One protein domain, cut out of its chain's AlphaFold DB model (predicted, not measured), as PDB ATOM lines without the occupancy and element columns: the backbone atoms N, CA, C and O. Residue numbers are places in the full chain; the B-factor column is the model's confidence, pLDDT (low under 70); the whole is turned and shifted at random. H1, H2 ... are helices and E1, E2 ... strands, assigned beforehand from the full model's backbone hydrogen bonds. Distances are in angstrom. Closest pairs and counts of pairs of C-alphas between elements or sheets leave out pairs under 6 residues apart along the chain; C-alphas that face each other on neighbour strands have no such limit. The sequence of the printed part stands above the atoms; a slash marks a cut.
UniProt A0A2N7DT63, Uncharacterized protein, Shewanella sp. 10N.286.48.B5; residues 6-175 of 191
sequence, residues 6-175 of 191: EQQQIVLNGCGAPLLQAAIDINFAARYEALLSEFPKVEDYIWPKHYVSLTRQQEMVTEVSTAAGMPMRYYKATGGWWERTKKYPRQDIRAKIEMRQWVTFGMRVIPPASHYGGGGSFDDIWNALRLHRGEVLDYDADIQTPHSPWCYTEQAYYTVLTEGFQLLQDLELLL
ATOM      1  N   GLU A   6      31.206  21.778 -31.666       85.38
ATOM      2  CA  GLU A   6      30.756  22.721 -30.638       85.38
ATOM      3  C   GLU A   6      29.328  23.220 -30.908       85.38
ATOM      4  O   GLU A   6      28.490  23.209 -30.007       85.38
ATOM      5  N   GLN A   7      29.010  23.587 -32.154       83.94
ATOM      6  CA  GLN A   7      27.664  24.019 -32.548       83.94
ATOM      7  C   GLN A   7      26.634  22.894 -32.383       83.94
ATOM      8  O   GLN A   7      25.537  23.135 -31.880       83.94
ATOM      9  N   GLN A   8      26.996  21.658 -32.730       83.75
ATOM     10  CA  GLN A   8      26.137  20.489 -32.522       83.75
ATOM     11  C   GLN A   8      25.886  20.236 -31.025       83.75
ATOM     12  O   GLN A   8      24.746  20.023 -30.610       83.75
ATOM     13  N   GLN A   9      26.921  20.347 -30.184       82.81
ATOM     14  CA  GLN A   9      26.782  20.187 -28.735       82.81
ATOM     15  C   GLN A   9      25.914  21.291 -28.107       82.81
ATOM     16  O   GLN A   9      25.149  21.031 -27.179       82.81
ATOM     17  N   ILE A  10      25.994  22.519 -28.626       80.62
ATOM     18  CA  ILE A  10      25.159  23.659 -28.223       80.62
ATOM     19  C   ILE A  10      23.666  23.379 -28.472       80.62
ATOM     20  O   ILE A  10      22.845  23.738 -27.619       80.62
ATOM     21  N   VAL A  11      23.315  22.734 -29.591       81.81
ATOM     22  CA  VAL A  11      21.935  22.314 -29.909       81.81
ATOM     23  C   VAL A  11      21.475  21.208 -28.952       81.81
ATOM     24  O   VAL A  11      20.449  21.357 -28.288       81.81
ATOM     25  N   LEU A  12      22.274  20.146 -28.787       81.75
ATOM     26  CA  LEU A  12      21.949  19.016 -27.902       81.75
ATOM     27  C   LEU A  12      21.779  19.446 -26.431       81.75
ATOM     28  O   LEU A  12      20.783  19.105 -25.792       81.75
ATOM     29  N   ASN A  13      22.693  20.271 -25.911       77.62
ATOM     30  CA  ASN A  13      22.608  20.841 -24.557       77.62
ATOM     31  C   ASN A  13      21.484  21.883 -24.414       77.62
ATOM     32  O   ASN A  13      21.097  22.248 -23.304       77.62
ATOM     33  N   GLY A  14      21.009  22.441 -25.530       75.12
ATOM     34  CA  GLY A  14      19.871  23.354 -25.556       75.12
ATOM     35  C   GLY A  14      18.567  22.646 -25.203       75.12
ATOM     36  O   GLY A  14      17.779  23.203 -24.447       75.12
ATOM     37  N   CYS A  15      18.385  21.416 -25.691       79.44
ATOM     38  CA  CYS A  15      17.215  20.589 -25.395       79.44
ATOM     39  C   CYS A  15      17.339  19.842 -24.065       79.44
ATOM     40  O   CYS A  15      16.358  19.697 -23.350       79.44
ATOM     41  N   GLY A  16      18.537  19.377 -23.715       81.25
ATOM     42  CA  GLY A  16      18.745  18.530 -22.545       81.25
ATOM     43  C   GLY A  16      18.205  17.108 -22.718       81.25
ATOM     44  O   GLY A  16      17.289  16.838 -23.498       81.25
ATOM     45  N   ALA A  17      18.806  16.166 -21.987       83.62
ATOM     46  CA  ALA A  17      18.521  14.741 -22.144       83.62
ATOM     47  C   ALA A  17      17.052  14.362 -21.850       83.62
ATOM     48  O   ALA A  17      16.483  13.614 -22.647       83.62
ATOM     49  N   PRO A  18      16.390  14.891 -20.794       86.25
ATOM     50  CA  PRO A  18      14.997  14.540 -20.510       86.25
ATOM     51  C   PRO A  18      14.027  14.951 -21.622       86.25
ATOM     52  O   PRO A  18      13.119  14.192 -21.952       86.25
ATOM     53  N   LEU A  19      14.214  16.134 -22.218       88.25
ATOM     54  CA  LEU A  19      13.363  16.590 -23.317       88.25
ATOM     55  C   LEU A  19      13.640  15.813 -24.597       88.25
ATOM     56  O   LEU A  19      12.695  15.451 -25.288       88.25
ATOM     57  N   LEU A  20      14.912  15.542 -24.903       90.25
ATOM     58  CA  LEU A  20      15.265  14.749 -26.076       90.25
ATOM     59  C   LEU A  20      14.627  13.356 -26.001       90.25
ATOM     60  O   LEU A  20      14.017  12.923 -26.975       90.25
ATOM     61  N   GLN A  21      14.694  12.695 -24.841       91.75
ATOM     62  CA  GLN A  21      14.056  11.393 -24.644       91.75
ATOM     63  C   GLN A  21      12.531  11.476 -24.780       91.75
ATOM     64  O   GLN A  21      11.952  10.712 -25.547       91.75
ATOM     65  N   ALA A  22      11.884  12.443 -24.119       92.75
ATOM     66  CA  ALA A  22      10.442  12.649 -24.256       92.75
ATOM     67  C   ALA A  22      10.030  12.885 -25.721       92.75
ATOM     68  O   ALA A  22       9.023  12.352 -26.179       92.75
ATOM     69  N   ALA A  23      10.824  13.648 -26.474       94.25
ATOM     70  CA  ALA A  23      10.573  13.930 -27.881       94.25
ATOM     71  C   ALA A  23      10.731  12.685 -28.776       94.25
ATOM     72  O   ALA A  23       9.971  12.524 -29.734       94.25
ATOM     73  N   ILE A  24      11.669  11.785 -28.458       95.62
ATOM     74  CA  ILE A  24      11.786  10.468 -29.107       95.62
ATOM     75  C   ILE A  24      10.528   9.636 -28.830       95.62
ATOM     76  O   ILE A  24       9.917   9.124 -29.770       95.62
ATOM     77  N   ASP A  25      10.113   9.551 -27.566       96.81
ATOM     78  CA  ASP A  25       9.013   8.686 -27.119       96.81
ATOM     79  C   ASP A  25       7.661   9.063 -27.753       96.81
ATOM     80  O   ASP A  25       6.841   8.188 -28.033       96.81
ATOM     81  N   ILE A  26       7.434  10.352 -28.039       96.81
ATOM     82  CA  ILE A  26       6.202  10.839 -28.692       96.81
ATOM     83  C   ILE A  26       6.313  10.945 -30.217       96.81
ATOM     84  O   ILE A  26       5.418  11.497 -30.866       96.81
ATOM     85  N   ASN A  27       7.417  10.461 -30.794       95.81
ATOM     86  CA  ASN A  27       7.727  10.585 -32.217       95.81
ATOM     87  C   ASN A  27       7.637  12.042 -32.721       95.81
ATOM     88  O   ASN A  27       7.051  12.332 -33.770       95.81
ATOM     89  N   PHE A  28       8.199  12.977 -31.947       96.38
ATOM     90  CA  PHE A  28       8.104  14.415 -32.197       96.38
ATOM     91  C   PHE A  28       8.596  14.784 -33.600       96.38
ATOM     92  O   PHE A  28       7.915  15.525 -34.302       96.38
ATOM     93  N   ALA A  29       9.746  14.245 -34.028       94.75
ATOM     94  CA  ALA A  29      10.343  14.591 -35.317       94.75
ATOM     95  C   ALA A  29       9.392  14.317 -36.486       94.75
ATOM     96  O   ALA A  29       9.159  15.217 -37.278       94.75
ATOM     97  N   ALA A  30       8.783  13.130 -36.557       95.38
ATOM     98  CA  ALA A  30       7.881  12.799 -37.660       95.38
ATOM     99  C   ALA A  30       6.633  13.696 -37.674       95.38
ATOM    100  O   ALA A  30       6.182  14.127 -38.734       95.38
ATOM    101  N   ARG A  31       6.081  14.006 -36.493       96.12
ATOM    102  CA  ARG A  31       4.917  14.896 -36.364       96.12
ATOM    103  C   ARG A  31       5.255  16.332 -36.758       96.12
ATOM    104  O   ARG A  31       4.468  16.987 -37.438       96.12
ATOM    105  N   TYR A  32       6.424  16.816 -36.355       96.00
ATOM    106  CA  TYR A  32       6.870  18.163 -36.683       96.00
ATOM    107  C   TYR A  32       7.267  18.295 -38.159       96.00
ATOM    108  O   TYR A  32       6.864  19.251 -38.814       96.00
ATOM    109  N   GLU A  33       7.955  17.303 -38.726       95.12
ATOM    110  CA  GLU A  33       8.274  17.229 -40.159       95.12
ATOM    111  C   GLU A  33       7.008  17.210 -41.025       95.12
ATOM    112  O   GLU A  33       6.972  17.867 -42.069       95.12
ATOM    113  N   ALA A  34       5.948  16.524 -40.581       96.06
ATOM    114  CA  ALA A  34       4.651  16.555 -41.252       96.06
ATOM    115  C   ALA A  34       4.058  17.975 -41.280       96.06
ATOM    116  O   ALA A  34       3.656  18.436 -42.348       96.06
ATOM    117  N   LEU A  35       4.091  18.705 -40.156       95.88
ATOM    118  CA  LEU A  35       3.650  20.106 -40.106       95.88
ATOM    119  C   LEU A  35       4.479  21.011 -41.024       95.88
ATOM    120  O   LEU A  35       3.917  21.841 -41.737       95.88
ATOM    121  N   LEU A  36       5.806  20.867 -41.020       95.06
ATOM    122  CA  LEU A  36       6.690  21.659 -41.882       95.06
ATOM    123  C   LEU A  36       6.431  21.382 -43.371       95.06
ATOM    124  O   LEU A  36       6.458  22.307 -44.180       95.06
ATOM    125  N   SER A  37       6.155  20.124 -43.719       95.44
ATOM    126  CA  SER A  37       5.885  19.696 -45.096       95.44
ATOM    127  C   SER A  37       4.504  20.123 -45.590       95.44
ATOM    128  O   SER A  37       4.351  20.457 -46.763       95.44
ATOM    129  N   GLU A  38       3.496  20.108 -44.716       95.81
ATOM    130  CA  GLU A  38       2.131  20.537 -45.042       95.81
ATOM    131  C   GLU A  38       2.024  22.061 -45.170       95.81
ATOM    132  O   GLU A  38       1.288  22.574 -46.016       95.81
ATOM    133  N   PHE A  39       2.806  22.793 -44.372       94.44
ATOM    134  CA  PHE A  39       2.781  24.251 -44.305       94.44
ATOM    135  C   PHE A  39       4.145  24.868 -44.667       94.44
ATOM    136  O   PHE A  39       4.752  25.554 -43.836       94.44
ATOM    137  N   PRO A  40       4.659  24.655 -45.895       93.06
ATOM    138  CA  PRO A  40       5.962  25.162 -46.298       93.06
ATOM    139  C   PRO A  40       5.918  26.668 -46.570       93.06
ATOM    140  O   PRO A  40       4.883  27.241 -46.923       93.06
ATOM    141  N   LYS A  41       7.081  27.316 -46.486       89.81
ATOM    142  CA  LYS A  41       7.238  28.688 -46.969       89.81
ATOM    143  C   LYS A  41       7.091  28.730 -48.493       89.81
ATOM    144  O   LYS A  41       7.806  28.045 -49.212       89.81
ATOM    145  N   VAL A  42       6.231  29.610 -48.983       86.75
ATOM    146  CA  VAL A  42       6.128  29.986 -50.398       86.75
ATOM    147  C   VAL A  42       7.121  31.118 -50.683       86.75
ATOM    148  O   VAL A  42       6.981  32.211 -50.125       86.75
ATOM    149  N   GLU A  43       8.132  30.861 -51.520       81.56
ATOM    150  CA  GLU A  43       9.262  31.780 -51.764       81.56
ATOM    151  C   GLU A  43       8.837  33.129 -52.364       81.56
ATOM    152  O   GLU A  43       9.300  34.172 -51.905       81.56
ATOM    153  N   ASP A  44       7.879  33.125 -53.293       77.88
ATOM    154  CA  ASP A  44       7.383  34.331 -53.976       77.88
ATOM    155  C   ASP A  44       6.145  34.952 -53.307       77.88
ATOM    156  O   ASP A  44       5.388  35.710 -53.924       77.88
ATOM    157  N   TYR A  45       5.878  34.625 -52.039       73.00
ATOM    158  CA  TYR A  45       4.707  35.162 -51.353       73.00
ATOM    159  C   TYR A  45       4.862  36.658 -51.052       73.00
ATOM    160  O   TYR A  45       5.631  37.073 -50.182       73.00
ATOM    161  N   ILE A  46       4.066  37.479 -51.737       66.69
ATOM    162  CA  ILE A  46       4.028  38.929 -51.533       66.69
ATOM    163  C   ILE A  46       3.030  39.275 -50.419       66.69
ATOM    164  O   ILE A  46       1.808  39.189 -50.579       66.69
ATOM    165  N   TRP A  47       3.564  39.732 -49.287       63.28
ATOM    166  CA  TRP A  47       2.807  40.381 -48.210       63.28
ATOM    167  C   TRP A  47       2.017  41.599 -48.739       63.28
ATOM    168  O   TRP A  47       2.620  42.381 -49.475       63.28
ATOM    169  N   PRO A  48       0.727  41.846 -48.389       60.66
ATOM    170  CA  PRO A  48      -0.041  41.309 -47.259       60.66
ATOM    171  C   PRO A  48      -1.398  40.666 -47.636       60.66
ATOM    172  O   PRO A  48      -2.315  40.677 -46.818       60.66
ATOM    173  N   LYS A  49      -1.598  40.165 -48.863       55.78
ATOM    174  CA  LYS A  49      -2.961  39.940 -49.408       55.78
ATOM    175  C   LYS A  49      -3.893  39.020 -48.586       55.78
ATOM    176  O   LYS A  49      -5.104  39.145 -48.743       55.78
ATOM    177  N   HIS A  50      -3.367  38.164 -47.703       58.66
ATOM    178  CA  HIS A  50      -4.142  37.207 -46.896       58.66
ATOM    179  C   HIS A  50      -3.707  37.144 -45.418       58.66
ATOM    180  O   HIS A  50      -3.640  36.071 -44.825       58.66
ATOM    181  N   TYR A  51      -3.382  38.288 -44.805       73.38
ATOM    182  CA  TYR A  51      -2.992  38.311 -43.392       73.38
ATOM    183  C   TYR A  51      -4.193  38.132 -42.449       73.38
ATOM    184  O   TYR A  51      -5.135  38.927 -42.475       73.38
ATOM    185  N   VAL A  52      -4.140  37.122 -41.576       82.12
ATOM    186  CA  VAL A  52      -5.119  36.955 -40.492       82.12
ATOM    187  C   VAL A  52      -4.919  38.067 -39.467       82.12
ATOM    188  O   VAL A  52      -3.807  38.308 -39.002       82.12
ATOM    189  N   SER A  53      -6.002  38.762 -39.110       86.31
ATOM    190  CA  SER A  53      -5.916  39.880 -38.168       86.31
ATOM    191  C   SER A  53      -5.385  39.434 -36.802       86.31
ATOM    192  O   SER A  53      -5.667  38.328 -36.342       86.31
ATOM    193  N   LEU A  54      -4.676  40.328 -36.107       85.69
ATOM    194  CA  LEU A  54      -4.178  40.050 -34.758       85.69
ATOM    195  C   LEU A  54      -5.311  39.675 -33.786       85.69
ATOM    196  O   LEU A  54      -5.136  38.789 -32.958       85.69
ATOM    197  N   THR A  55      -6.476  40.324 -33.892       89.25
ATOM    198  CA  THR A  55      -7.654  39.983 -33.080       89.25
ATOM    199  C   THR A  55      -8.057  38.531 -33.299       89.25
ATOM    200  O   THR A  55      -8.220  37.786 -32.337       89.25
ATOM    201  N   ARG A  56      -8.121  38.097 -34.562       91.25
ATOM    202  CA  ARG A  56      -8.467  36.715 -34.886       91.25
ATOM    203  C   ARG A  56      -7.397  35.734 -34.408       91.25
ATOM    204  O   ARG A  56      -7.735  34.716 -33.822       91.25
ATOM    205  N   GLN A  57      -6.112  36.058 -34.561       89.88
ATOM    206  CA  GLN A  57      -5.020  35.254 -33.991       89.88
ATOM    207  C   GLN A  57      -5.172  35.083 -32.469       89.88
ATOM    208  O   GLN A  57      -5.024  33.976 -31.957       89.88
ATOM    209  N   GLN A  58      -5.527  36.146 -31.737       90.69
ATOM    210  CA  GLN A  58      -5.755  36.076 -30.288       90.69
ATOM    211  C   GLN A  58      -6.934  35.173 -29.911       90.69
ATOM    212  O   GLN A  58      -6.824  34.419 -28.940       90.69
ATOM    213  N   GLU A  59      -8.035  35.234 -30.662       93.19
ATOM    214  CA  GLU A  59      -9.189  34.346 -30.481       93.19
ATOM    215  C   GLU A  59      -8.793  32.882 -30.685       93.19
ATOM    216  O   GLU A  59      -9.040  32.066 -29.799       93.19
ATOM    217  N   MET A  60      -8.100  32.570 -31.786       94.38
ATOM    218  CA  MET A  60      -7.655  31.206 -32.097       94.38
ATOM    219  C   MET A  60      -6.725  30.650 -31.017       94.38
ATOM    220  O   MET A  60      -6.924  29.532 -30.546       94.38
ATOM    221  N   VAL A  61      -5.739  31.433 -30.555       93.69
ATOM    222  CA  VAL A  61      -4.865  30.986 -29.456       93.69
ATOM    223  C   VAL A  61      -5.670  30.761 -28.193       93.69
ATOM    224  O   VAL A  61      -5.448  29.770 -27.508       93.69
ATOM    225  N   THR A  62      -6.596  31.657 -27.855       92.94
ATOM    226  CA  THR A  62      -7.406  31.514 -26.641       92.94
ATOM    227  C   THR A  62      -8.252  30.248 -26.699       92.94
ATOM    228  O   THR A  62      -8.255  29.490 -25.732       92.94
ATOM    229  N   GLU A  63      -8.910  29.987 -27.827       95.06
ATOM    230  CA  GLU A  63      -9.726  28.793 -28.048       95.06
ATOM    231  C   GLU A  63      -8.895  27.514 -27.914       95.06
ATOM    232  O   GLU A  63      -9.158  26.700 -27.026       95.06
ATOM    233  N   VAL A  64      -7.844  27.373 -28.730       95.31
ATOM    234  CA  VAL A  64      -7.030  26.151 -28.765       95.31
ATOM    235  C   VAL A  64      -6.292  25.951 -27.442       95.31
ATOM    236  O   VAL A  64      -6.302  24.857 -26.888       95.31
ATOM    237  N   SER A  65      -5.706  27.009 -26.873       91.94
ATOM    238  CA  SER A  65      -4.979  26.908 -25.601       91.94
ATOM    239  C   SER A  65      -5.886  26.577 -24.416       91.94
ATOM    240  O   SER A  65      -5.466  25.873 -23.497       91.94
ATOM    241  N   THR A  66      -7.140  27.040 -24.432       90.75
ATOM    242  CA  THR A  66      -8.124  26.705 -23.394       90.75
ATOM    243  C   THR A  66      -8.600  25.267 -23.538       90.75
ATOM    244  O   THR A  66      -8.633  24.552 -22.536       90.75
ATOM    245  N   ALA A  67      -8.901  24.819 -24.762       91.12
ATOM    246  CA  ALA A  67      -9.226  23.419 -25.039       91.12
ATOM    247  C   ALA A  67      -8.076  22.484 -24.629       91.12
ATOM    248  O   ALA A  67      -8.305  21.425 -24.051       91.12
ATOM    249  N   ALA A  68      -6.834  22.934 -24.827       88.69
ATOM    250  CA  ALA A  68      -5.624  22.239 -24.419       88.69
ATOM    251  C   ALA A  68      -5.306  22.341 -22.908       88.69
ATOM    252  O   ALA A  68      -4.236  21.914 -22.474       88.69
ATOM    253  N   GLY A  69      -6.159  22.955 -22.080       87.06
ATOM    254  CA  GLY A  69      -5.892  23.110 -20.643       87.06
ATOM    255  C   GLY A  69      -4.635  23.935 -20.313       87.06
ATOM    256  O   GLY A  69      -4.139  23.898 -19.185       87.06
ATOM    257  N   MET A  70      -4.121  24.706 -21.276       87.00
ATOM    258  CA  MET A  70      -2.942  25.563 -21.144       87.00
ATOM    259  C   MET A  70      -3.207  27.010 -21.588       87.00
ATOM    260  O   MET A  70      -2.503  27.505 -22.466       87.00
ATOM    261  N   PRO A  71      -4.175  27.735 -20.995       88.44
ATOM    262  CA  PRO A  71      -4.460  29.102 -21.405       88.44
ATOM    263  C   PRO A  71      -3.221  30.002 -21.438       88.44
ATOM    264  O   PRO A  71      -2.395  30.039 -20.513       88.44
ATOM    265  N   MET A  72      -3.127  30.769 -22.518       90.00
ATOM    266  CA  MET A  72      -2.005  31.654 -22.795       90.00
ATOM    267  C   MET A  72      -2.403  33.121 -22.630       90.00
ATOM    268  O   MET A  72      -3.543  33.515 -22.865       90.00
ATOM    269  N   ARG A  73      -1.441  33.965 -22.258       89.69
ATOM    270  CA  ARG A  73      -1.593  35.421 -22.191       89.69
ATOM    271  C   ARG A  73      -0.805  36.080 -23.310       89.69
ATOM    272  O   ARG A  73       0.364  35.768 -23.493       89.69
ATOM    273  N   TYR A  74      -1.422  37.036 -23.996       90.06
ATOM    274  CA  TYR A  74      -0.769  37.836 -25.030       90.06
ATOM    275  C   TYR A  74       0.089  38.976 -24.447       90.06
ATOM    276  O   TYR A  74      -0.335  39.689 -23.531       90.06
ATOM    277  N   TYR A  75       1.276  39.177 -25.020       86.12
ATOM    278  CA  TYR A  75       2.258  40.208 -24.688       86.12
ATOM    279  C   TYR A  75       2.635  40.977 -25.955       86.12
ATOM    280  O   TYR A  75       3.114  40.399 -26.920       86.12
ATOM    281  N   LYS A  76       2.443  42.300 -25.951       80.88
ATOM    282  CA  LYS A  76       2.457  43.156 -27.154       80.88
ATOM    283  C   LYS A  76       3.848  43.460 -27.758       80.88
ATOM    284  O   LYS A  76       3.913  44.102 -28.802       80.88
ATOM    285  N   ALA A  77       4.957  43.086 -27.125       62.31
ATOM    286  CA  ALA A  77       6.289  43.540 -27.551       62.31
ATOM    287  C   ALA A  77       6.642  43.094 -28.995       62.31
ATOM    288  O   ALA A  77       6.454  41.936 -29.351       62.31
ATOM    289  N   THR A  78       7.090  44.049 -29.830       48.72
ATOM    290  CA  THR A  78       7.665  43.902 -31.197       48.72
ATOM    291  C   THR A  78       7.144  42.739 -32.060       48.72
ATOM    292  O   THR A  78       7.930  41.934 -32.553       48.72
ATOM    293  N   GLY A  79       5.829  42.654 -32.260       60.72
ATOM    294  CA  GLY A  79       5.203  41.612 -33.088       60.72
ATOM    295  C   GLY A  79       4.237  40.718 -32.321       60.72
ATOM    296  O   GLY A  79       3.349  40.141 -32.932       60.72
ATOM    297  N   GLY A  80       4.326  40.715 -30.991       78.69
ATOM    298  CA  GLY A  80       3.371  40.030 -30.139       78.69
ATOM    299  C   GLY A  80       3.701  38.556 -29.937       78.69
ATOM    300  O   GLY A  80       3.923  37.819 -30.889       78.69
ATOM    301  N   TRP A  81       3.698  38.105 -28.689       86.50
ATOM    302  CA  TRP A  81       3.818  36.686 -28.369       86.50
ATOM    303  C   TRP A  81       2.877  36.300 -27.238       86.50
ATOM    304  O   TRP A  81       2.443  37.134 -26.445       86.50
ATOM    305  N   TRP A  82       2.570  35.016 -27.154       89.88
ATOM    306  CA  TRP A  82       1.730  34.436 -26.124       89.88
ATOM    307  C   TRP A  82       2.601  33.632 -25.176       89.88
ATOM    308  O   TRP A  82       3.427  32.850 -25.629       89.88
ATOM    309  N   GLU A  83       2.418  33.796 -23.872       89.81
ATOM    310  CA  GLU A  83       3.093  32.976 -22.863       89.81
ATOM    311  C   GLU A  83       2.088  32.333 -21.915       89.81
ATOM    312  O   GLU A  83       1.051  32.920 -21.586       89.81
ATOM    313  N   ARG A  84       2.416  31.134 -21.434       84.00
ATOM    314  CA  ARG A  84       1.597  30.418 -20.451       84.00
ATOM    315  C   ARG A  84       1.455  31.230 -19.164       84.00
ATOM    316  O   ARG A  84       2.422  31.811 -18.667       84.00
ATOM    317  N   THR A  85       0.259  31.247 -18.575       74.62
ATOM    318  CA  THR A  85       0.072  31.940 -17.289       74.62
ATOM    319  C   THR A  85       0.642  31.142 -16.108       74.62
ATOM    320  O   THR A  85       0.662  29.916 -16.111       74.62
ATOM    321  N   LYS A  86       1.053  31.838 -15.039       67.06
ATOM    322  CA  LYS A  86       1.659  31.230 -13.838       67.06
ATOM    323  C   LYS A  86       0.718  30.339 -12.997       67.06
ATOM    324  O   LYS A  86       1.161  29.815 -11.985       67.06
ATOM    325  N   LYS A  87      -0.567  30.192 -13.344       66.12
ATOM    326  CA  LYS A  87      -1.575  29.495 -12.510       66.12
ATOM    327  C   LYS A  87      -1.822  28.022 -12.893       66.12
ATOM    328  O   LYS A  87      -2.750  27.422 -12.366       66.12
ATOM    329  N   TYR A  88      -1.021  27.448 -13.787       70.31
ATOM    330  CA  TYR A  88      -1.241  26.112 -14.364       70.31
ATOM    331  C   TYR A  88      -0.327  25.033 -13.756       70.31
ATOM    332  O   TYR A  88       0.694  25.386 -13.168       70.31
ATOM    333  N   PRO A  89      -0.691  23.735 -13.854       69.56
ATOM    334  CA  PRO A  89      -0.090  22.665 -13.048       69.56
ATOM    335  C   PRO A  89       1.430  22.489 -13.214       69.56
ATOM    336  O   PRO A  89       2.106  22.187 -12.235       69.56
ATOM    337  N   ARG A  90       1.989  22.742 -14.406       77.94
ATOM    338  CA  ARG A  90       3.440  22.730 -14.670       77.94
ATOM    339  C   ARG A  90       4.024  24.145 -14.647       77.94
ATOM    340  O   ARG A  90       4.343  24.726 -15.681       77.94
ATOM    341  N   GLN A  91       4.141  24.738 -13.455       76.94
ATOM    342  CA  GLN A  91       4.731  26.083 -13.283       76.94
ATOM    343  C   GLN A  91       6.233  26.130 -13.591       76.94
ATOM    344  O   GLN A  91       6.783  27.202 -13.855       76.94
ATOM    345  N   ASP A  92       6.876  24.965 -13.559       79.38
ATOM    346  CA  ASP A  92       8.242  24.742 -14.006       79.38
ATOM    347  C   ASP A  92       8.367  24.811 -15.533       79.38
ATOM    348  O   ASP A  92       9.476  24.939 -16.023       79.38
ATOM    349  N   ILE A  93       7.280  24.793 -16.311       82.81
ATOM    350  CA  ILE A  93       7.343  24.908 -17.773       82.81
ATOM    351  C   ILE A  93       6.774  26.252 -18.229       82.81
ATOM    352  O   ILE A  93       5.589  26.556 -18.057       82.81
ATOM    353  N   ARG A  94       7.615  27.056 -18.885       83.19
ATOM    354  CA  ARG A  94       7.167  28.208 -19.673       83.19
ATOM    355  C   ARG A  94       7.001  27.792 -21.121       83.19
ATOM    356  O   ARG A  94       7.963  27.344 -21.729       83.19
ATOM    357  N   ALA A  95       5.822  28.030 -21.675       88.12
ATOM    358  CA  ALA A  95       5.574  27.950 -23.107       88.12
ATOM    359  C   ALA A  95       5.444  29.361 -23.683       88.12
ATOM    360  O   ALA A  95       4.864  30.240 -23.035       88.12
ATOM    361  N   LYS A  96       5.976  29.562 -24.886       89.94
ATOM    362  CA  LYS A  96       5.894  30.789 -25.672       89.94
ATOM    363  C   LYS A  96       5.445  30.438 -27.087       89.94
ATOM    364  O   LYS A  96       5.974  29.505 -27.676       89.94
ATOM    365  N   ILE A  97       4.517  31.207 -27.637       91.19
ATOM    366  CA  ILE A  97       4.080  31.082 -29.027       91.19
ATOM    367  C   ILE A  97       4.230  32.442 -29.687       91.19
ATOM    368  O   ILE A  97       3.817  33.454 -29.118       91.19
ATOM    369  N   GLU A  98       4.809  32.480 -30.877       89.69
ATOM    370  CA  GLU A  98       4.788  33.666 -31.726       89.69
ATOM    371  C   GLU A  98       3.974  33.359 -32.975       89.69
ATOM    372  O   GLU A  98       4.280  32.422 -33.708       89.69
ATOM    373  N   MET A  99       2.929  34.151 -33.213       86.06
ATOM    374  CA  MET A  99       2.116  34.044 -34.419       86.06
ATOM    375  C   MET A  99       2.403  35.231 -35.319       86.06
ATOM    376  O   MET A  99       1.965  36.353 -35.074       86.06
ATOM    377  N   ARG A 100       3.146  34.957 -36.380       84.12
ATOM    378  CA  ARG A 100       3.288  35.825 -37.549       84.12
ATOM    379  C   ARG A 100       2.682  35.080 -38.721       84.12
ATOM    380  O   ARG A 100       1.822  34.237 -38.514       84.12
ATOM    381  N   GLN A 101       3.142  35.321 -39.943       84.50
ATOM    382  CA  GLN A 101       2.802  34.458 -41.080       84.50
ATOM    383  C   GLN A 101       3.243  32.999 -40.888       84.50
ATOM    384  O   GLN A 101       2.759  32.116 -41.577       84.50
ATOM    385  N   TRP A 102       4.155  32.747 -39.957       88.50
ATOM    386  CA  TRP A 102       4.530  31.430 -39.469       88.50
ATOM    387  C   TRP A 102       4.267  31.360 -37.966       88.50
ATOM    388  O   TRP A 102       4.164  32.396 -37.297       88.50
ATOM    389  N   VAL A 103       4.171  30.145 -37.436       90.69
ATOM    390  CA  VAL A 103       3.970  29.917 -36.002       90.69
ATOM    391  C   VAL A 103       5.231  29.319 -35.402       90.69
ATOM    392  O   VAL A 103       5.693  28.273 -35.849       90.69
ATOM    393  N   THR A 104       5.772  29.965 -34.371       90.75
ATOM    394  CA  THR A 104       6.881  29.413 -33.584       90.75
ATOM    395  C   THR A 104       6.373  28.937 -32.231       90.75
ATOM    396  O   THR A 104       5.575  29.614 -31.578       90.75
ATOM    397  N   PHE A 105       6.859  27.775 -31.799       92.25
ATOM    398  CA  PHE A 105       6.630  27.231 -30.465       92.25
ATOM    399  C   PHE A 105       7.958  27.175 -29.718       92.25
ATOM    400  O   PHE A 105       8.937  26.592 -30.188       92.25
ATOM    401  N   GLY A 106       7.986  27.803 -28.550       86.81
ATOM    402  CA  GLY A 106       9.101  27.798 -27.619       86.81
ATOM    403  C   GLY A 106       8.681  27.207 -26.287       86.81
ATOM    404  O   GLY A 106       7.596  27.506 -25.786       86.81
ATOM    405  N   MET A 107       9.560  26.428 -25.668       85.81
ATOM    406  CA  MET A 107       9.375  26.002 -24.291       85.81
ATOM    407  C   MET A 107      10.662  26.109 -23.479       85.81
ATOM    408  O   MET A 107      11.773  26.078 -24.000       85.81
ATOM    409  N   ARG A 108      10.510  26.274 -22.170       80.31
ATOM    410  CA  ARG A 108      11.614  26.351 -21.216       80.31
ATOM    411  C   ARG A 108      11.223  25.650 -19.930       80.31
ATOM    412  O   ARG A 108      10.205  26.014 -19.343       80.31
ATOM    413  N   VAL A 109      12.064  24.725 -19.477       78.62
ATOM    414  CA  VAL A 109      11.942  24.126 -18.147       78.62
ATOM    415  C   VAL A 109      12.751  24.978 -17.166       78.62
ATOM    416  O   VAL A 109      13.909  25.309 -17.401       78.62
ATOM    417  N   ILE A 110      12.105  25.405 -16.089       75.00
ATOM    418  CA  ILE A 110      12.636  26.248 -15.024       75.00
ATOM    419  C   ILE A 110      12.581  25.434 -13.735       75.00
ATOM    420  O   ILE A 110      11.508  25.265 -13.151       75.00
ATOM    421  N   PRO A 111      13.732  24.950 -13.264       64.25
ATOM    422  CA  PRO A 111      13.803  24.206 -12.025       64.25
ATOM    423  C   PRO A 111      13.429  25.052 -10.803       64.25
ATOM    424  O   PRO A 111      13.715  26.257 -10.770       64.25
ATOM    425  N   PRO A 112      12.886  24.431  -9.742       56.28
ATOM    426  CA  PRO A 112      12.796  25.064  -8.434       56.28
ATOM    427  C   PRO A 112      14.185  25.538  -7.972       56.28
ATOM    428  O   PRO A 112      15.151  24.787  -8.044       56.28
ATOM    429  N   ALA A 113      14.278  26.784  -7.497       54.16
ATOM    430  CA  ALA A 113      15.501  27.414  -6.975       54.16
ATOM    431  C   ALA A 113      16.636  27.704  -7.982       54.16
ATOM    432  O   ALA A 113      17.743  28.036  -7.565       54.16
ATOM    433  N   SER A 114      16.378  27.646  -9.291       53.78
ATOM    434  CA  SER A 114      17.408  27.885 -10.303       53.78
ATOM    435  C   SER A 114      17.186  29.149 -11.153       53.78
ATOM    436  O   SER A 114      16.063  29.470 -11.543       53.78
ATOM    437  N   HIS A 115      18.284  29.837 -11.493       50.25
ATOM    438  CA  HIS A 115      18.349  30.864 -12.545       50.25
ATOM    439  C   HIS A 115      18.646  30.277 -13.944       50.25
ATOM    440  O   HIS A 115      18.795  31.031 -14.911       50.25
ATOM    441  N   TYR A 116      18.744  28.947 -14.073       48.03
ATOM    442  CA  TYR A 116      19.055  28.258 -15.325       48.03
ATOM    443  C   TYR A 116      17.947  28.493 -16.351       48.03
ATOM    444  O   TYR A 116      16.759  28.270 -16.117       48.03
ATOM    445  N   GLY A 117      18.362  29.008 -17.506       45.88
ATOM    446  CA  GLY A 117      17.513  29.252 -18.659       45.88
ATOM    447  C   GLY A 117      17.818  28.231 -19.741       45.88
ATOM    448  O   GLY A 117      18.393  28.602 -20.756       45.88
ATOM    449  N   GLY A 118      17.445  26.974 -19.521       51.97
ATOM    450  CA  GLY A 118      17.465  25.945 -20.557       51.97
ATOM    451  C   GLY A 118      16.077  25.786 -21.160       51.97
ATOM    452  O   GLY A 118      15.118  25.486 -20.453       51.97
ATOM    453  N   GLY A 119      15.951  26.061 -22.452       57.16
ATOM    454  CA  GLY A 119      14.714  25.890 -23.200       57.16
ATOM    455  C   GLY A 119      15.021  25.523 -24.642       57.16
ATOM    456  O   GLY A 119      16.051  25.948 -25.160       57.16
ATOM    457  N   GLY A 120      14.128  24.745 -25.244       68.19
ATOM    458  CA  GLY A 120      14.156  24.395 -26.656       68.19
ATOM    459  C   GLY A 120      12.951  25.010 -27.354       68.19
ATOM    460  O   GLY A 120      11.826  24.970 -26.843       68.19
ATOM    461  N   SER A 121      13.175  25.615 -28.511       86.50
ATOM    462  CA  SER A 121      12.110  25.757 -29.497       86.50
ATOM    463  C   SER A 121      11.803  24.401 -30.127       86.50
ATOM    464  O   SER A 121      12.595  23.466 -30.039       86.50
ATOM    465  N   PHE A 122      10.640  24.269 -30.757       92.62
ATOM    466  CA  PHE A 122      10.320  23.056 -31.513       92.62
ATOM    467  C   PHE A 122      11.355  22.781 -32.617       92.62
ATOM    468  O   PHE A 122      11.693  21.627 -32.858       92.62
ATOM    469  N   ASP A 123      11.914  23.840 -33.200       90.12
ATOM    470  CA  ASP A 123      13.029  23.790 -34.147       90.12
ATOM    471  C   ASP A 123      14.312  23.235 -33.498       90.12
ATOM    472  O   ASP A 123      14.931  22.314 -34.027       90.12
ATOM    473  N   ASP A 124      14.660  23.691 -32.287       88.19
ATOM    474  CA  ASP A 124      15.801  23.140 -31.537       88.19
ATOM    475  C   ASP A 124      15.619  21.645 -31.232       88.19
ATOM    476  O   ASP A 124      16.563  20.867 -31.377       88.19
ATOM    477  N   ILE A 125      14.407  21.231 -30.832       92.00
ATOM    478  CA  ILE A 125      14.076  19.822 -30.556       92.00
ATOM    479  C   ILE A 125      14.233  18.990 -31.827       92.00
ATOM    480  O   ILE A 125      14.845  17.922 -31.802       92.00
ATOM    481  N   TRP A 126      13.707  19.480 -32.947       93.62
ATOM    482  CA  TRP A 126      13.797  18.802 -34.233       93.62
ATOM    483  C   TRP A 126      15.250  18.635 -34.696       93.62
ATOM    484  O   TRP A 126      15.669  17.522 -35.022       93.62
ATOM    485  N   ASN A 127      16.053  19.696 -34.616       91.81
ATOM    486  CA  ASN A 127      17.479  19.647 -34.935       91.81
ATOM    487  C   ASN A 127      18.262  18.719 -33.991       91.81
ATOM    488  O   ASN A 127      19.119  17.956 -34.442       91.81
ATOM    489  N   ALA A 128      17.945  18.713 -32.694       91.62
ATOM    490  CA  ALA A 128      18.554  17.791 -31.737       91.62
ATOM    491  C   ALA A 128      18.224  16.320 -32.055       91.62
ATOM    492  O   ALA A 128      19.097  15.459 -31.939       91.62
ATOM    493  N   LEU A 129      17.000  16.026 -32.505       93.94
ATOM    494  CA  LEU A 129      16.601  14.681 -32.933       93.94
ATOM    495  C   LEU A 129      17.326  14.242 -34.211       93.94
ATOM    496  O   LEU A 129      17.747  13.090 -34.298       93.94
ATOM    497  N   ARG A 130      17.526  15.147 -35.176       93.81
ATOM    498  CA  ARG A 130      18.332  14.879 -36.381       93.81
ATOM    499  C   ARG A 130      19.779  14.534 -36.021       93.81
ATOM    500  O   ARG A 130      20.288  13.499 -36.449       93.81
ATOM    501  N   LEU A 131      20.405  15.331 -35.150       92.94
ATOM    502  CA  LEU A 131      21.743  15.039 -34.619       92.94
ATOM    503  C   LEU A 131      21.788  13.695 -33.882       92.94
ATOM    504  O   LEU A 131      22.718  12.915 -34.077       92.94
ATOM    505  N   HIS A 132      20.771  13.386 -33.073       91.44
ATOM    506  CA  HIS A 132      20.675  12.111 -32.358       91.44
ATOM    507  C   HIS A 132      20.614  10.899 -33.305       91.44
ATOM    508  O   HIS A 132      21.155   9.842 -32.984       91.44
ATOM    509  N   ARG A 133      20.020  11.051 -34.498       92.69
ATOM    510  CA  ARG A 133      20.006  10.026 -35.560       92.69
ATOM    511  C   ARG A 133      21.319   9.920 -36.346       92.69
ATOM    512  O   ARG A 133      21.427   9.069 -37.226       92.69
ATOM    513  N   GLY A 134      22.310  10.756 -36.039       91.44
ATOM    514  CA  GLY A 134      23.595  10.797 -36.734       91.44
ATOM    515  C   GLY A 134      23.582  11.615 -38.025       91.44
ATOM    516  O   GLY A 134      24.504  11.483 -38.830       91.44
ATOM    517  N   GLU A 135      22.559  12.449 -38.248       93.56
ATOM    518  CA  GLU A 135      22.564  13.395 -39.363       93.56
ATOM    519  C   GLU A 135      23.623  14.479 -39.133       93.56
ATOM    520  O   GLU A 135      23.808  14.974 -38.019       93.56
ATOM    521  N   VAL A 136      24.308  14.877 -40.205       90.19
ATOM    522  CA  VAL A 136      25.221  16.021 -40.174       90.19
ATOM    523  C   VAL A 136      24.441  17.255 -40.602       90.19
ATOM    524  O   VAL A 136      23.965  17.314 -41.734       90.19
ATOM    525  N   LEU A 137      24.324  18.227 -39.701       90.56
ATOM    526  CA  LEU A 137      23.606  19.470 -39.964       90.56
ATOM    527  C   LEU A 137      24.488  20.503 -40.676       90.56
ATOM    528  O   LEU A 137      25.676  20.653 -40.371       90.56
ATOM    529  N   ASP A 138      23.883  21.260 -41.582       91.75
ATOM    530  CA  ASP A 138      24.415  22.509 -42.102       91.75
ATOM    531  C   ASP A 138      24.072  23.656 -41.141       91.75
ATOM    532  O   ASP A 138      22.921  23.895 -40.787       91.75
ATOM    533  N   TYR A 139      25.085  24.394 -40.704       82.56
ATOM    534  CA  TYR A 139      24.924  25.507 -39.782       82.56
ATOM    535  C   TYR A 139      24.014  26.612 -40.326       82.56
ATOM    536  O   TYR A 139      23.230  27.183 -39.573       82.56
ATOM    537  N   ASP A 140      24.095  26.914 -41.618       87.38
ATOM    538  CA  ASP A 140      23.342  28.012 -42.217       87.38
ATOM    539  C   ASP A 140      21.906  27.567 -42.523       87.38
ATOM    540  O   ASP A 140      20.943  28.267 -42.197       87.38
ATOM    541  N   ALA A 141      21.760  26.382 -43.121       87.12
ATOM    542  CA  ALA A 141      20.463  25.882 -43.568       87.12
ATOM    543  C   ALA A 141      19.635  25.236 -42.449       87.12
ATOM    544  O   ALA A 141      18.429  25.436 -42.423       87.12
ATOM    545  N   ASP A 142      20.255  24.504 -41.520       87.38
ATOM    546  CA  ASP A 142      19.526  23.766 -40.483       87.38
ATOM    547  C   ASP A 142      19.462  24.524 -39.151       87.38
ATOM    548  O   ASP A 142      18.452  24.461 -38.455       87.38
ATOM    549  N   ILE A 143      20.533  25.242 -38.780       82.06
ATOM    550  CA  ILE A 143      20.665  25.847 -37.439       82.06
ATOM    551  C   ILE A 143      20.317  27.342 -37.434       82.06
ATOM    552  O   ILE A 143      19.616  27.809 -36.540       82.06
ATOM    553  N   GLN A 144      20.827  28.121 -38.391       81.25
ATOM    554  CA  GLN A 144      20.585  29.571 -38.449       81.25
ATOM    555  C   GLN A 144      19.238  29.932 -39.071       81.25
ATOM    556  O   GLN A 144      18.729  31.026 -38.825       81.25
ATOM    557  N   THR A 145      18.668  29.042 -39.881       82.81
ATOM    558  CA  THR A 145      17.375  29.260 -40.527       82.81
ATOM    559  C   THR A 145      16.279  28.656 -39.656       82.81
ATOM    560  O   THR A 145      16.219  27.438 -39.547       82.81
ATOM    561  N   PRO A 146      15.391  29.464 -39.043       79.62
ATOM    562  CA  PRO A 146      14.325  28.917 -38.217       79.62
ATOM    563  C   PRO A 146      13.340  28.109 -39.061       79.62
ATOM    564  O   PRO A 146      12.778  28.636 -40.032       79.62
ATOM    565  N   HIS A 147      13.061  26.874 -38.653       89.00
ATOM    566  CA  HIS A 147      12.020  26.060 -39.275       89.00
ATOM    567  C   HIS A 147      10.708  26.300 -38.553       89.00
ATOM    568  O   HIS A 147      10.597  26.211 -37.332       89.00
ATOM    569  N   SER A 148       9.690  26.708 -39.298       92.00
ATOM    570  CA  SER A 148       8.372  26.976 -38.738       92.00
ATOM    571  C   SER A 148       7.307  26.778 -39.805       92.00
ATOM    572  O   SER A 148       7.527  27.189 -40.945       92.00
ATOM    573  N   PRO A 149       6.149  26.203 -39.455       94.31
ATOM    574  CA  PRO A 149       5.036  26.065 -40.382       94.31
ATOM    575  C   PRO A 149       4.466  27.442 -40.759       94.31
ATOM    576  O   PRO A 149       4.125  28.258 -39.893       94.31
ATOM    577  N   TRP A 150       4.357  27.700 -42.061       92.12
ATOM    578  CA  TRP A 150       3.826  28.934 -42.640       92.12
ATOM    579  C   TRP A 150       2.316  28.833 -42.866       92.12
ATOM    580  O   TRP A 150       1.817  27.995 -43.609       92.12
ATOM    581  N   CYS A 151       1.568  29.733 -42.237       90.31
ATOM    582  CA  CYS A 151       0.113  29.728 -42.207       90.31
ATOM    583  C   CYS A 151      -0.458  30.852 -43.077       90.31
ATOM    584  O   CYS A 151      -0.450  32.017 -42.689       90.31
ATOM    585  N   TYR A 152      -0.992  30.504 -44.250       87.00
ATOM    586  CA  TYR A 152      -1.581  31.461 -45.204       87.00
ATOM    587  C   TYR A 152      -3.085  31.685 -45.045       87.00
ATOM    588  O   TYR A 152      -3.650  32.571 -45.683       87.00
ATOM    589  N   THR A 153      -3.742  30.892 -44.201       89.12
ATOM    590  CA  THR A 153      -5.188  30.932 -43.967       89.12
ATOM    591  C   THR A 153      -5.486  30.730 -42.486       89.12
ATOM    592  O   THR A 153      -4.669  30.165 -41.759       89.12
ATOM    593  N   GLU A 154      -6.674  31.143 -42.031       92.12
ATOM    594  CA  GLU A 154      -7.136  30.844 -40.665       92.12
ATOM    595  C   GLU A 154      -7.117  29.342 -40.372       92.12
ATOM    596  O   GLU A 154      -6.687  28.936 -39.297       92.12
ATOM    597  N   GLN A 155      -7.506  28.514 -41.346       93.19
ATOM    598  CA  GLN A 155      -7.484  27.062 -41.187       93.19
ATOM    599  C   GLN A 155      -6.068  26.538 -40.929       93.19
ATOM    600  O   GLN A 155      -5.887  25.712 -40.041       93.19
ATOM    601  N   ALA A 156      -5.064  27.045 -41.653       92.62
ATOM    602  CA  ALA A 156      -3.672  26.662 -41.422       92.62
ATOM    603  C   ALA A 156      -3.222  27.037 -40.001       92.62
ATOM    604  O   ALA A 156      -2.641  26.208 -39.306       92.62
ATOM    605  N   TYR A 157      -3.569  28.242 -39.527       92.88
ATOM    606  CA  TYR A 157      -3.286  28.634 -38.143       92.88
ATOM    607  C   TYR A 157      -3.955  27.710 -37.125       92.88
ATOM    608  O   TYR A 157      -3.292  27.300 -36.178       92.88
ATOM    609  N   TYR A 158      -5.235  27.371 -37.301       94.38
ATOM    610  CA  TYR A 158      -5.937  26.458 -36.393       94.38
ATOM    611  C   TYR A 158      -5.295  25.074 -36.349       94.38
ATOM    612  O   TYR A 158      -5.094  24.541 -35.256       94.38
ATOM    613  N   THR A 159      -4.959  24.503 -37.509       96.00
ATOM    614  CA  THR A 159      -4.321  23.184 -37.591       96.00
ATOM    615  C   THR A 159      -2.969  23.204 -36.882       96.00
ATOM    616  O   THR A 159      -2.734  22.410 -35.973       96.00
ATOM    617  N   VAL A 160      -2.111  24.169 -37.223       95.81
ATOM    618  CA  VAL A 160      -0.772  24.303 -36.634       95.81
ATOM    619  C   VAL A 160      -0.830  24.577 -35.133       95.81
ATOM    620  O   VAL A 160      -0.030  24.024 -34.380       95.81
ATOM    621  N   LEU A 161      -1.773  25.406 -34.674       95.56
ATOM    622  CA  LEU A 161      -1.970  25.644 -33.247       95.56
ATOM    623  C   LEU A 161      -2.390  24.363 -32.530       95.56
ATOM    624  O   LEU A 161      -1.792  24.027 -31.513       95.56
ATOM    625  N   THR A 162      -3.390  23.657 -33.053       96.56
ATOM    626  CA  THR A 162      -3.913  22.424 -32.446       96.56
ATOM    627  C   THR A 162      -2.817  21.375 -32.306       96.56
ATOM    628  O   THR A 162      -2.574  20.890 -31.203       96.56
ATOM    629  N   GLU A 163      -2.096  21.091 -33.389       96.38
ATOM    630  CA  GLU A 163      -1.011  20.109 -33.369       96.38
ATOM    631  C   GLU A 163       0.167  20.560 -32.502       96.38
ATOM    632  O   GLU A 163       0.718  19.765 -31.743       96.38
ATOM    633  N   GLY A 164       0.531  21.844 -32.550       95.38
ATOM    634  CA  GLY A 164       1.611  22.382 -31.727       95.38
ATOM    635  C   GLY A 164       1.298  22.334 -30.229       95.38
ATOM    636  O   GLY A 164       2.158  21.973 -29.425       95.38
ATOM    637  N   PHE A 165       0.054  22.626 -29.840       94.62
ATOM    638  CA  PHE A 165      -0.395  22.465 -28.459       94.62
ATOM    639  C   PHE A 165      -0.461  20.995 -28.040       94.62
ATOM    640  O   PHE A 165      -0.060  20.699 -26.917       94.62
ATOM    641  N   GLN A 166      -0.899  20.084 -28.914       95.12
ATOM    642  CA  GLN A 166      -0.890  18.650 -28.613       95.12
ATOM    643  C   GLN A 166       0.540  18.133 -28.412       95.12
ATOM    644  O   GLN A 166       0.813  17.472 -27.417       95.12
ATOM    645  N   LEU A 167       1.476  18.498 -29.296       95.25
ATOM    646  CA  LEU A 167       2.897  18.178 -29.133       95.25
ATOM    647  C   LEU A 167       3.442  18.695 -27.800       95.25
ATOM    648  O   LEU A 167       4.121  17.963 -27.088       95.25
ATOM    649  N   LEU A 168       3.119  19.941 -27.438       92.25
ATOM    650  CA  LEU A 168       3.533  20.501 -26.157       92.25
ATOM    651  C   LEU A 168       2.949  19.708 -24.978       92.25
ATOM    652  O   LEU A 168       3.691  19.408 -24.051       92.25
ATOM    653  N   GLN A 169       1.663  19.342 -25.005       91.50
ATOM    654  CA  GLN A 169       1.059  18.512 -23.953       91.50
ATOM    655  C   GLN A 169       1.758  17.166 -23.808       91.50
ATOM    656  O   GLN A 169       2.070  16.761 -22.690       91.50
ATOM    657  N   ASP A 170       2.009  16.488 -24.924       94.19
ATOM    658  CA  ASP A 170       2.625  15.165 -24.924       94.19
ATOM    659  C   ASP A 170       4.051  15.239 -24.348       94.19
ATOM    660  O   ASP A 170       4.434  14.402 -23.528       94.19
ATOM    661  N   LEU A 171       4.801  16.301 -24.674       91.56
ATOM    662  CA  LEU A 171       6.084  16.601 -24.031       91.56
ATOM    663  C   LEU A 171       5.916  16.873 -22.526       91.56
ATOM    664  O   LEU A 171       6.650  16.310 -21.714       91.56
ATOM    665  N   GLU A 172       4.954  17.711 -22.121       88.62
ATOM    666  CA  GLU A 172       4.702  18.024 -20.704       88.62
ATOM    667  C   GLU A 172       4.331  16.785 -19.875       88.62
ATOM    668  O   GLU A 172       4.664  16.737 -18.689       88.62
ATOM    669  N   LEU A 173       3.656  15.797 -20.467       89.62
ATOM    670  CA  LEU A 173       3.257  14.562 -19.791       89.62
ATOM    671  C   LEU A 173       4.442  13.639 -19.491       89.62
ATOM    672  O   LEU A 173       4.432  12.961 -18.463       89.62
ATOM    673  N   LEU A 174       5.457  13.619 -20.357       91.00
ATOM    674  CA  LEU A 174       6.635  12.764 -20.189       91.00
ATOM    675  C   LEU A 174       7.785  13.446 -19.445       91.00
ATOM    676  O   LEU A 174       8.626  12.771 -18.850       91.00
ATOM    677  N   LEU A 175       7.839  14.780 -19.450       87.81
ATOM    678  CA  LEU A 175       8.908  15.517 -18.784       87.81
ATOM    679  C   LEU A 175       8.839  15.363 -17.256       87.81
ATOM    680  O   LEU A 175       7.827  15.748 -16.659       87.81
TER     681      LEU A 175
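Overview. This is residues 6 to 175 of the 191 residues of an uncharacterized protein of Shewanella sp. 10N.286.48.B5 (UniProt A0A2N7DT63). A strongly twisted wall of five antiparallel strands has two helices, H4 and H7, laid along its strands on one face, and no named helix covers its other face. H1, H2 and H3 gather round H5, which follows directly on E5 and packs beside the strands near E4 and E5, with the small H6 close to H1 and H5, while residues 39 to 53 make a long loop between H3 and H4. The printed part has 170 residues with seven named helices and five named strands, in the order H1 H2 H3 H4 E1 E2 E3 E4 E5 H5 H6 H7; the sheet's order is E1 - E2 - E3 - E4 - E5, and the class is mixed, helices and strands. The whole is compact, with a radius of gyration of the C-alphas of 15.9 A and spans of 42 by 40 by 28 A.

Along the chain. The sheet holds E1, residues 72 to 75, E2, residues 81 to 84, E3, residues 93 to 99 and 19.7 A long, E4, residues 103 to 109 and 20.4 A long, and E5, residues 118 to 121. C-alpha 103, where E4 begins, is at (3.970, 29.917, -36.002). H7, residues 154 to 174, is the longest helix at 30.6 A and ends with C-alpha 174 at (6.635, 12.764, -20.189). H4, residues 54 to 67, is 19.9 A long. H1, residues 6 to 15, begins with C-alpha 6 at (30.756, 22.721, -30.638) and is 14.7 A long. H2 holds residues 17 to 25, 12.3 A; H3 residues 28 to 38, 15.4 A; H5 residues 122 to 132, 15.1 A; and H6 residues 139 to 143.

Arrangement. The five strands form a meander, each strand the antiparallel neighbour of the one before, with E1 and E5 as edge strands. In the hairpin of E3 and E4, N 96 and O 106 are 2.8 A apart, within hydrogen-bond range. So are N 73 and O 83 of the hairpin E1 and E2, at 2.8 A, N 82 and O 97 of E2 and E3, at 2.8 A, and N 107 and O 120 of E4 and E5, at 2.9 A. H4 and H7 on the same face make two layers, helices on one face of a sheet. H7 lies over E3 and E4 at a height over the sheet of 9.9 A and runs along the strands, at 12 degrees to E4 on the local plane. H4 lies over E1 and E2 at a height of 9.1 A, at 18 degrees to E2 on the local plane. H4 and H7 touch, the closest C-alphas being those of Val 64 and Thr 162, 6.1 A apart, at a steep tilt of 38 degrees, only just past shallow, the same way. H5 is on the same face at a height of 6.2 A, beside the strands and over none. H5 is the hub and touches H1 (Leu 12 and Ala 128, C-alphas 5.3 A apart), H2 (Leu 20 and Ile 125, 6.9 A) and H3 (Ala 29 and Trp 126, 5.6 A). H1 is on the sheet, only just at the sheet's level, with a height of 3.9 A. H3 and H7 are close but not clearly touching, at a shallow tilt of 5 degrees, opposite ways. H6 is close to but not clearly touching H5, with the C-alphas of Asn 127 and Asp 142 7.2 A apart. In H1 to H7 every O i to N i+4 pair is within hydrogen-bond range.

Size, cuts and confidence. The two C-alphas farthest apart, those of Asp 44 and Ala 113, are 48.2 A apart. The printed part has no cut from residue 6 to 175. The link from H3 to H4, 15 residues, is long. The mean pLDDT of the printed part is 85.1; residues 46 to 50, 77 to 79, 86 to 87, 89 and 111 to 120 are under 70.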